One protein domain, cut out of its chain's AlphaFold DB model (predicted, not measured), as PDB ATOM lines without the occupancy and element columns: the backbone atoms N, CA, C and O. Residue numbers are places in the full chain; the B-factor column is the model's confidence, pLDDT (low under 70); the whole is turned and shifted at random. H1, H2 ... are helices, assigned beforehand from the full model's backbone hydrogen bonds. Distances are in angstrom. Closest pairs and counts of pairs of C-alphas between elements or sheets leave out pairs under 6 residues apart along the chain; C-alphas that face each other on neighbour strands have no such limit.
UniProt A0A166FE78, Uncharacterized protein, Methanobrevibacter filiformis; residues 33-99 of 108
ATOM      1  N   SER A  33     -18.393 -44.946 -20.336       91.75
ATOM      2  CA  SER A  33     -18.774 -45.770 -21.482       91.75
ATOM      3  C   SER A  33     -17.620 -45.958 -22.469       91.75
ATOM      4  O   SER A  33     -16.713 -45.124 -22.590       91.75
ATOM      5  N   ASP A  34     -17.684 -47.042 -23.247       94.00
ATOM      6  CA  ASP A  34     -16.728 -47.311 -24.326       94.00
ATOM      7  C   ASP A  34     -16.656 -46.155 -25.336       94.00
ATOM      8  O   ASP A  34     -15.585 -45.855 -25.872       94.00
ATOM      9  N   GLU A  35     -17.779 -45.472 -25.577       93.44
ATOM     10  CA  GLU A  35     -17.835 -44.320 -26.475       93.44
ATOM     11  C   GLU A  35     -17.032 -43.135 -25.919       93.44
ATOM     12  O   GLU A  35     -16.204 -42.550 -26.630       93.44
ATOM     13  N   ILE A  36     -17.221 -42.806 -24.639       94.31
ATOM     14  CA  ILE A  36     -16.456 -41.754 -23.962       94.31
ATOM     15  C   ILE A  36     -14.969 -42.122 -23.929       94.31
ATOM     16  O   ILE A  36     -14.118 -41.296 -24.275       94.31
ATOM     17  N   HIS A  37     -14.632 -43.370 -23.593       94.25
ATOM     18  CA  HIS A  37     -13.250 -43.850 -23.605       94.25
ATOM     19  C   HIS A  37     -12.598 -43.737 -24.983       94.25
ATOM     20  O   HIS A  37     -11.423 -43.368 -25.078       94.25
ATOM     21  N   LYS A  38     -13.339 -44.037 -26.053       96.69
ATOM     22  CA  LYS A  38     -12.854 -43.887 -27.426       96.69
ATOM     23  C   LYS A  38     -12.513 -42.429 -27.734       96.69
ATOM     24  O   LYS A  38     -11.399 -42.164 -28.181       96.69
ATOM     25  N   LYS A  39     -13.402 -41.486 -27.407       96.38
ATOM     26  CA  LYS A  39     -13.159 -40.045 -27.603       96.38
ATOM     27  C   LYS A  39     -11.960 -39.532 -26.807       96.38
ATOM     28  O   LYS A  39     -11.139 -38.793 -27.343       96.38
ATOM     29  N   ILE A  40     -11.808 -39.965 -25.551       95.69
ATOM     30  CA  ILE A  40     -10.642 -39.620 -24.720       95.69
ATOM     31  C   ILE A  40      -9.346 -40.127 -25.366       95.69
ATOM     32  O   ILE A  40      -8.362 -39.390 -25.424       95.69
ATOM     33  N   LYS A  41      -9.327 -41.369 -25.875       95.88
ATOM     34  CA  LYS A  41      -8.148 -41.946 -26.546       95.88
ATOM     35  C   LYS A  41      -7.796 -41.207 -27.834       95.88
ATOM     36  O   LYS A  41      -6.617 -40.960 -28.077       95.88
ATOM     37  N   GLU A  42      -8.795 -40.852 -28.636       96.94
ATOM     38  CA  GLU A  42      -8.609 -40.078 -29.866       96.94
ATOM     39  C   GLU A  42      -8.026 -38.693 -29.566       96.94
ATOM     40  O   GLU A  42      -7.002 -38.326 -30.143       96.94
ATOM     41  N   LEU A  43      -8.593 -37.973 -28.593       96.88
ATOM     42  CA  LEU A  43      -8.070 -36.676 -28.162       96.88
ATOM     43  C   LEU A  43      -6.640 -36.793 -27.609       96.88
ATOM     44  O   LEU A  43      -5.776 -35.996 -27.963       96.88
ATOM     45  N   ALA A  44      -6.356 -37.805 -26.783       95.69
ATOM     46  CA  ALA A  44      -5.015 -38.035 -26.243       95.69
ATOM     47  C   ALA A  44      -3.982 -38.334 -27.342       95.69
ATOM     48  O   ALA A  44      -2.838 -37.882 -27.255       95.69
ATOM     49  N   PHE A  45      -4.374 -39.073 -28.386       96.38
ATOM     50  CA  PHE A  45      -3.533 -39.307 -29.557       96.38
ATOM     51  C   PHE A  45      -3.255 -37.999 -30.306       96.38
ATOM     52  O   PHE A  45      -2.096 -37.678 -30.550       96.38
ATOM     53  N   GLN A  46      -4.289 -37.207 -30.602       95.69
ATOM     54  CA  GLN A  46      -4.131 -35.923 -31.292       95.69
ATOM     55  C   GLN A  46      -3.260 -34.930 -30.506       95.69
ATOM     56  O   GLN A  46      -2.424 -34.258 -31.107       95.69
ATOM     57  N   LEU A  47      -3.417 -34.875 -29.177       94.50
ATOM     58  CA  LEU A  47      -2.574 -34.091 -28.268       94.50
ATOM     59  C   LEU A  47      -1.113 -34.537 -28.328       94.50
ATOM     60  O   LEU A  47      -0.214 -33.715 -28.480       94.50
ATOM     61  N   LYS A  48      -0.865 -35.849 -28.229       94.88
ATOM     62  CA  LYS A  48       0.488 -36.416 -28.255       94.88
ATOM     63  C   LYS A  48       1.211 -36.146 -29.574       94.88
ATOM     64  O   LYS A  48       2.411 -35.887 -29.557       94.88
ATOM     65  N   GLU A  49       0.502 -36.253 -30.691       95.31
ATOM     66  CA  GLU A  49       1.070 -36.057 -32.027       95.31
ATOM     67  C   GLU A  49       1.107 -34.576 -32.453       95.31
ATOM     68  O   GLU A  49       1.629 -34.266 -33.519       95.31
ATOM     69  N   GLY A  50       0.568 -33.655 -31.640       93.81
ATOM     70  CA  GLY A  50       0.516 -32.226 -31.964       93.81
ATOM     71  C   GLY A  50      -0.397 -31.898 -33.151       93.81
ATOM     72  O   GLY A  50      -0.139 -30.947 -33.882       93.81
ATOM     73  N   ILE A  51      -1.433 -32.715 -33.376       95.38
ATOM     74  CA  ILE A  51      -2.364 -32.593 -34.511       95.38
ATOM     75  C   ILE A  51      -3.523 -31.644 -34.179       95.38
ATOM     76  O   ILE A  51      -4.005 -30.932 -35.056       95.38
ATOM     77  N   ALA A  52      -3.995 -31.661 -32.929       92.75
ATOM     78  CA  ALA A  52      -5.121 -30.842 -32.493       92.75
ATOM     79  C   ALA A  52      -4.675 -29.414 -32.163       92.75
ATOM     80  O   ALA A  52      -3.694 -29.212 -31.448       92.75
ATOM     81  N   THR A  53      -5.435 -28.429 -32.637       94.12
ATOM     82  CA  THR A  53      -5.302 -27.040 -32.185       94.12
ATOM     83  C   THR A  53      -5.910 -26.865 -30.791       94.12
ATOM     84  O   THR A  53      -6.733 -27.674 -30.359       94.12
ATOM     85  N   ASP A  54      -5.598 -25.763 -30.105       90.62
ATOM     86  CA  ASP A  54      -6.221 -25.429 -28.812       90.62
ATOM     87  C   ASP A  54      -7.754 -25.425 -28.893       90.62
ATOM     88  O   ASP A  54      -8.447 -25.916 -28.000       90.62
ATOM     89  N   LYS A  55      -8.302 -24.937 -30.013       92.62
ATOM     90  CA  LYS A  55      -9.745 -24.939 -30.268       92.62
ATOM     91  C   LYS A  55     -10.300 -26.358 -30.391       92.62
ATOM     92  O   LYS A  55     -11.379 -26.630 -29.858       92.62
ATOM     93  N   ASP A  56      -9.576 -27.256 -31.057       92.94
ATOM     94  CA  ASP A  56      -9.967 -28.663 -31.171       92.94
ATOM     95  C   ASP A  56      -9.936 -29.339 -29.801       92.94
ATOM     96  O   ASP A  56     -10.882 -30.043 -29.449       92.94
ATOM     97  N   ILE A  57      -8.900 -29.077 -28.995       93.06
ATOM     98  CA  ILE A  57      -8.779 -29.610 -27.634       93.06
ATOM     99  C   ILE A  57      -9.977 -29.169 -26.791       93.06
ATOM    100  O   ILE A  57     -10.682 -30.015 -26.238       93.06
ATOM    101  N   ILE A  58     -10.266 -27.865 -26.747       93.31
ATOM    102  CA  ILE A  58     -11.398 -27.317 -25.984       93.31
ATOM    103  C   ILE A  58     -12.719 -27.935 -26.453       93.31
ATOM    104  O   ILE A  58     -13.531 -28.361 -25.627       93.31
ATOM    105  N   SER A  59     -12.936 -28.018 -27.770       93.25
ATOM    106  CA  SER A  59     -14.166 -28.573 -28.343       93.25
ATOM    107  C   SER A  59     -14.359 -30.046 -27.972       93.25
ATOM    108  O   SER A  59     -15.437 -30.426 -27.509       93.25
ATOM    109  N   ASN A  60     -13.317 -30.869 -28.116       94.94
ATOM    110  CA  ASN A  60     -13.371 -32.296 -27.793       94.94
ATOM    111  C   ASN A  60     -13.573 -32.530 -26.290       94.94
ATOM    112  O   ASN A  60     -14.414 -33.344 -25.910       94.94
ATOM    113  N   VAL A  61     -12.870 -31.787 -25.426       95.06
ATOM    114  CA  VAL A  61     -13.082 -31.857 -23.969       95.06
ATOM    115  C   VAL A  61     -14.525 -31.493 -23.621       95.06
ATOM    116  O   VAL A  61     -15.176 -32.209 -22.863       95.06
ATOM    117  N   CYS A  62     -15.067 -30.424 -24.213       93.31
ATOM    118  CA  CYS A  62     -16.455 -30.030 -23.989       93.31
ATOM    119  C   CYS A  62     -17.449 -31.114 -24.425       93.31
ATOM    120  O   CYS A  62     -18.434 -31.346 -23.723       93.31
ATOM    121  N   GLU A  63     -17.215 -31.770 -25.564       92.88
ATOM    122  CA  GLU A  63     -18.061 -32.865 -26.041       92.88
ATOM    123  C   GLU A  63     -18.016 -34.069 -25.091       92.88
ATOM    124  O   GLU A  63     -19.068 -34.582 -24.705       92.88
ATOM    125  N   ILE A  64     -16.815 -34.465 -24.657       94.44
ATOM    126  CA  ILE A  64     -16.611 -35.530 -23.669       94.44
ATOM    127  C   ILE A  64     -17.377 -35.200 -22.386       94.44
ATOM    128  O   ILE A  64     -18.198 -35.999 -21.949       94.44
ATOM    129  N   CYS A  65     -17.211 -33.995 -21.829       91.38
ATOM    130  CA  CYS A  65     -17.927 -33.581 -20.621       91.38
ATOM    131  C   CYS A  65     -19.454 -33.594 -20.794       91.38
ATOM    132  O   CYS A  65     -20.169 -33.949 -19.859       91.38
ATOM    133  N   LYS A  66     -19.972 -33.190 -21.963       88.94
ATOM    134  CA  LYS A  66     -21.413 -33.250 -22.254       88.94
ATOM    135  C   LYS A  66     -21.915 -34.692 -22.269       88.94
ATOM    136  O   LYS A  66     -22.940 -34.959 -21.654       88.94
ATOM    137  N   LYS A  67     -21.180 -35.609 -22.903       90.31
ATOM    138  CA  LYS A  67     -21.518 -37.039 -22.921       90.31
ATOM    139  C   LYS A  67     -21.464 -37.657 -21.526       90.31
ATOM    140  O   LYS A  67     -22.435 -38.268 -21.110       90.31
ATOM    141  N   THR A  68     -20.408 -37.387 -20.758       89.69
ATOM    142  CA  THR A  68     -20.290 -37.841 -19.361       89.69
ATOM    143  C   THR A  68     -21.464 -37.382 -18.495       89.69
ATOM    144  O   THR A  68     -21.924 -38.136 -17.643       89.69
ATOM    145  N   ARG A  69     -21.963 -36.156 -18.704       85.81
ATOM    146  CA  ARG A  69     -23.161 -35.658 -18.012       85.81
ATOM    147  C   ARG A  69     -24.441 -36.340 -18.488       85.81
ATOM    148  O   ARG A  69     -25.266 -36.673 -17.654       85.81
ATOM    149  N   ALA A  70     -24.597 -36.542 -19.795       86.19
ATOM    150  CA  ALA A  70     -25.783 -37.176 -20.373       86.19
ATOM    151  C   ALA A  70     -25.932 -38.658 -19.985       86.19
ATOM    152  O   ALA A  70     -27.039 -39.178 -19.992       86.19
ATOM    153  N   GLU A  71     -24.827 -39.324 -19.652       88.25
ATOM    154  CA  GLU A  71     -24.806 -40.705 -19.159       88.25
ATOM    155  C   GLU A  71     -24.943 -40.805 -17.625       88.25
ATOM    156  O   GLU A  71     -24.727 -41.871 -17.060       88.25
ATOM    157  N   ASP A  72     -25.261 -39.703 -16.930       85.38
ATOM    158  CA  ASP A  72     -25.476 -39.645 -15.474       85.38
ATOM    159  C   ASP A  72     -24.315 -40.180 -14.610       85.38
ATOM    160  O   ASP A  72     -24.476 -40.426 -13.411       85.38
ATOM    161  N   ILE A  73     -23.103 -40.275 -15.170       86.44
ATOM    162  CA  ILE A  73     -21.917 -40.846 -14.507       86.44
ATOM    163  C   ILE A  73     -21.622 -40.127 -13.184       86.44
ATOM    164  O   ILE A  73     -21.322 -40.752 -12.169       86.44
ATOM    165  N   LEU A  74     -21.764 -38.798 -13.158       83.94
ATOM    166  CA  LEU A  74     -21.581 -38.017 -11.932       83.94
ATOM    167  C   LEU A  74     -22.643 -38.335 -10.871       83.94
ATOM    168  O   LEU A  74     -22.321 -38.342  -9.685       83.94
ATOM    169  N   CYS A  75     -23.886 -38.613 -11.276       84.75
ATOM    170  CA  CYS A  75     -24.958 -39.009 -10.361       84.75
ATOM    171  C   CYS A  75     -24.688 -40.403  -9.778       84.75
ATOM    172  O   CYS A  75     -24.853 -40.603  -8.574       84.75
ATOM    173  N   MET A  76     -24.194 -41.334 -10.601       83.25
ATOM    174  CA  MET A  76     -23.771 -42.665 -10.156       83.25
ATOM    175  C   MET A  76     -22.651 -42.577  -9.109       83.25
ATOM    176  O   MET A  76     -22.807 -43.096  -8.004       83.25
ATOM    177  N   LEU A  77     -21.576 -41.838  -9.405       84.44
ATOM    178  CA  LEU A  77     -20.458 -41.629  -8.472       84.44
ATOM    179  C   LEU A  77     -20.899 -40.940  -7.178       84.44
ATOM    180  O   LEU A  77     -20.483 -41.316  -6.082       84.44
ATOM    181  N   HIS A  78     -21.759 -39.930  -7.297       83.75
ATOM    182  CA  HIS A  78     -22.330 -39.229  -6.156       83.75
ATOM    183  C   HIS A  78     -23.159 -40.158  -5.259       83.75
ATOM    184  O   HIS A  78     -23.034 -40.078  -4.039       83.75
ATOM    185  N   ARG A  79     -23.964 -41.063  -5.827       82.12
ATOM    186  CA  ARG A  79     -24.741 -42.043  -5.049       82.12
ATOM    187  C   ARG A  79     -23.848 -43.066  -4.361       82.12
ATOM    188  O   ARG A  79     -24.082 -43.393  -3.203       82.12
ATOM    189  N   GLU A  80     -22.806 -43.532  -5.044       83.12
ATOM    190  CA  GLU A  80     -21.897 -44.540  -4.499       83.12
ATOM    191  C   GLU A  80     -20.994 -43.986  -3.384       83.12
ATOM    192  O   GLU A  80     -20.796 -44.636  -2.358       83.12
ATOM    193  N   LYS A  81     -20.428 -42.786  -3.574       79.62
ATOM    194  CA  LYS A  81     -19.394 -42.228  -2.683       79.62
ATOM    195  C   LYS A  81     -19.869 -41.059  -1.821       79.62
ATOM    196  O   LYS A  81     -19.271 -40.788  -0.783       79.62
ATOM    197  N   GLY A  82     -20.900 -40.338  -2.255       69.94
ATOM    198  CA  GLY A  82     -21.339 -39.069  -1.667       69.94
ATOM    199  C   GLY A  82     -22.387 -39.188  -0.561       69.94
ATOM    200  O   GLY A  82     -22.761 -38.169   0.013       69.94
ATOM    201  N   GLY A  83     -22.861 -40.398  -0.245       68.88
ATOM    202  CA  GLY A  83     -23.826 -40.620   0.840       68.88
ATOM    203  C   GLY A  83     -25.196 -39.985   0.587       68.88
ATOM    204  O   GLY A  83     -25.850 -39.528   1.523       68.88
ATOM    205  N   SER A  84     -25.623 -39.905  -0.675       66.06
ATOM    206  CA  SER A  84     -26.895 -39.282  -1.041       66.06
ATOM    207  C   SER A  84     -28.093 -40.110  -0.578       66.06
ATOM    208  O   SER A  84     -28.087 -41.327  -0.743       66.06
ATOM    209  N   SER A  85     -29.149 -39.461  -0.087       70.44
ATOM    210  CA  SER A  85     -30.424 -40.126   0.199       70.44
ATOM    211  C   SER A  85     -31.131 -40.578  -1.085       70.44
ATOM    212  O   SER A  85     -31.060 -39.889  -2.109       70.44
ATOM    213  N   ASP A  86     -31.870 -41.687  -1.007       64.50
ATOM    214  CA  ASP A  86     -32.755 -42.164  -2.075       64.50
ATOM    215  C   ASP A  86     -33.786 -41.067  -2.408       64.50
ATOM    216  O   ASP A  86     -34.675 -40.775  -1.611       64.50
ATOM    217  N   GLY A  87     -33.616 -40.389  -3.552       71.69
ATOM    218  CA  GLY A  87     -34.430 -39.229  -3.959       71.69
ATOM    219  C   GLY A  87     -33.658 -37.943  -4.292       71.69
ATOM    220  O   GLY A  87     -34.250 -36.868  -4.342       71.69
ATOM    221  N   CYS A  88     -32.337 -38.001  -4.501       79.50
ATOM    222  CA  CYS A  88     -31.592 -36.853  -5.032       79.50
ATOM    223  C   CYS A  88     -31.965 -36.577  -6.501       79.50
ATOM    224  O   CYS A  88     -31.709 -37.423  -7.359       79.50
ATOM    225  N   HIS A  89     -32.484 -35.371  -6.764       77.00
ATOM    226  CA  HIS A  89     -32.896 -34.873  -8.087       77.00
ATOM    227  C   HIS A  89     -32.126 -33.606  -8.520       77.00
ATOM    228  O   HIS A  89     -32.545 -32.885  -9.423       77.00
ATOM    229  N   ASN A  90     -30.996 -33.294  -7.870       78.25
ATOM    230  CA  ASN A  90     -30.255 -32.043  -8.106       78.25
ATOM    231  C   ASN A  90     -29.669 -31.923  -9.525       78.25
ATOM    232  O   ASN A  90     -29.367 -30.815  -9.960       78.25
ATOM    233  N   CYS A  91     -29.508 -33.043 -10.231       74.81
ATOM    234  CA  CYS A  91     -28.926 -33.095 -11.574       74.81
ATOM    235  C   CYS A  91     -29.947 -33.458 -12.671       74.81
ATOM    236  O   CYS A  91     -29.582 -33.444 -13.844       74.81
ATOM    237  N   ASP A  92     -31.214 -33.730 -12.323       62.22
ATOM    238  CA  ASP A  92     -32.228 -34.372 -13.189       62.22
ATOM    239  C   ASP A  92     -32.658 -33.561 -14.429       62.22
ATOM    240  O   ASP A  92     -33.485 -34.012 -15.215       62.22
ATOM    241  N   ASN A  93     -32.092 -32.373 -14.653       55.34
ATOM    242  CA  ASN A  93     -32.497 -31.470 -15.732       55.34
ATOM    243  C   ASN A  93     -31.349 -31.000 -16.642       55.34
ATOM    244  O   ASN A  93     -31.499 -30.004 -17.344       55.34
ATOM    245  N   MET A  94     -30.216 -31.709 -16.710       55.69
ATOM    246  CA  MET A  94     -29.105 -31.294 -17.589       55.69
ATOM    247  C   MET A  94     -29.280 -31.668 -19.076       55.69
ATOM    248  O   MET A  94     -28.345 -31.498 -19.861       55.69
ATOM    249  N   GLN A  95     -30.465 -32.124 -19.505       50.78
ATOM    250  CA  GLN A  95     -30.733 -32.519 -20.901       50.78
ATOM    251  C   GLN A  95     -30.587 -31.363 -21.915       50.78
ATOM    252  O   GLN A  95     -30.507 -31.621 -23.111       50.78
ATOM    253  N   ASN A  96     -30.501 -30.105 -21.457       48.75
ATOM    254  CA  ASN A  96     -30.382 -28.917 -22.311       48.75
ATOM    255  C   ASN A  96     -29.318 -27.896 -21.860       48.75
ATOM    256  O   ASN A  96     -29.386 -26.734 -22.259       48.75
ATOM    257  N   ASP A  97     -28.305 -28.289 -21.083       48.28
ATOM    258  CA  ASP A  97     -27.235 -27.348 -20.728       48.28
ATOM    259  C   ASP A  97     -26.151 -27.279 -21.814       48.28
ATOM    260  O   ASP A  97     -25.091 -27.910 -21.773       48.28
ATOM    261  N   SER A  98     -26.399 -26.404 -22.792       47.34
ATOM    262  CA  SER A  98     -25.375 -25.807 -23.656       47.34
ATOM    263  C   SER A  98     -24.377 -24.920 -22.890       47.34
ATOM    264  O   SER A  98     -23.436 -24.404 -23.495       47.34
ATOM    265  N   TYR A  99     -24.542 -24.747 -21.576       47.62
ATOM    266  CA  TYR A  99     -23.716 -23.865 -20.763       47.62
ATOM    267  C   TYR A  99     -22.432 -24.565 -20.292       47.62
ATOM    268  O   TYR A  99     -22.360 -25.160 -19.219       47.62
TER     269      TYR A  99
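Overview. This is residues 33 to 99 of the 108 residues of an uncharacterized protein of Methanobrevibacter filiformis (UniProt A0A166FE78). The longest helix, H2, lies side by side with H1 in a helical hairpin, and the shorter H3 follows at the hairpin's open end, turned steeply away from the line of H2. From H3 a long stretch with no named element, residues 82 to 99, folds back toward H2 on the side away from H1. The printed part has 67 residues with three named helices, H1, H2 and H3 in chain order, and no named strand: the class is all helix. The whole is loose, with a radius of gyration of the C-alphas of 14.8 A, and only just elongated, spanning 46 by 23 by 17 A.

Along the chain. H2 holds residues 54 to 70 and measures 24.3 A from first to last C-alpha. Before it, H1 holds residues 34 to 49 and measures 22.4 A, beginning at C-alpha 34 (-16.728, -47.311, -24.326). H3 holds residues 73 to 81 and measures 12.2 A, ending at C-alpha 81 (-19.394, -42.228, -2.683).

Arrangement. H2 and H1 touch, the closest C-alphas being those of Ile 64 and Ile 36, 6.2 A apart. They form a hairpin, with a shallow tilt of 14 degrees, opposite ways. H2 and H3 are close but not clearly touching; their closest C-alphas, of Thr 68 and Leu 74, are 7.5 A apart. Their lines stand at a steep tilt of 59 degrees, the same way. H1 and H3 are apart. In H1, H2 and H3 every O i to N i+4 pair is within hydrogen-bond range.

Size, cuts and confidence. The two C-alphas farthest apart, those of Gly 50 and Asp 86, are 45.8 A apart. The printed part has no cut, and both links between helices are tight. Mean pLDDT of the printed part is 83.8; residues 82 to 84, 86 and 92 to 99 are under 70.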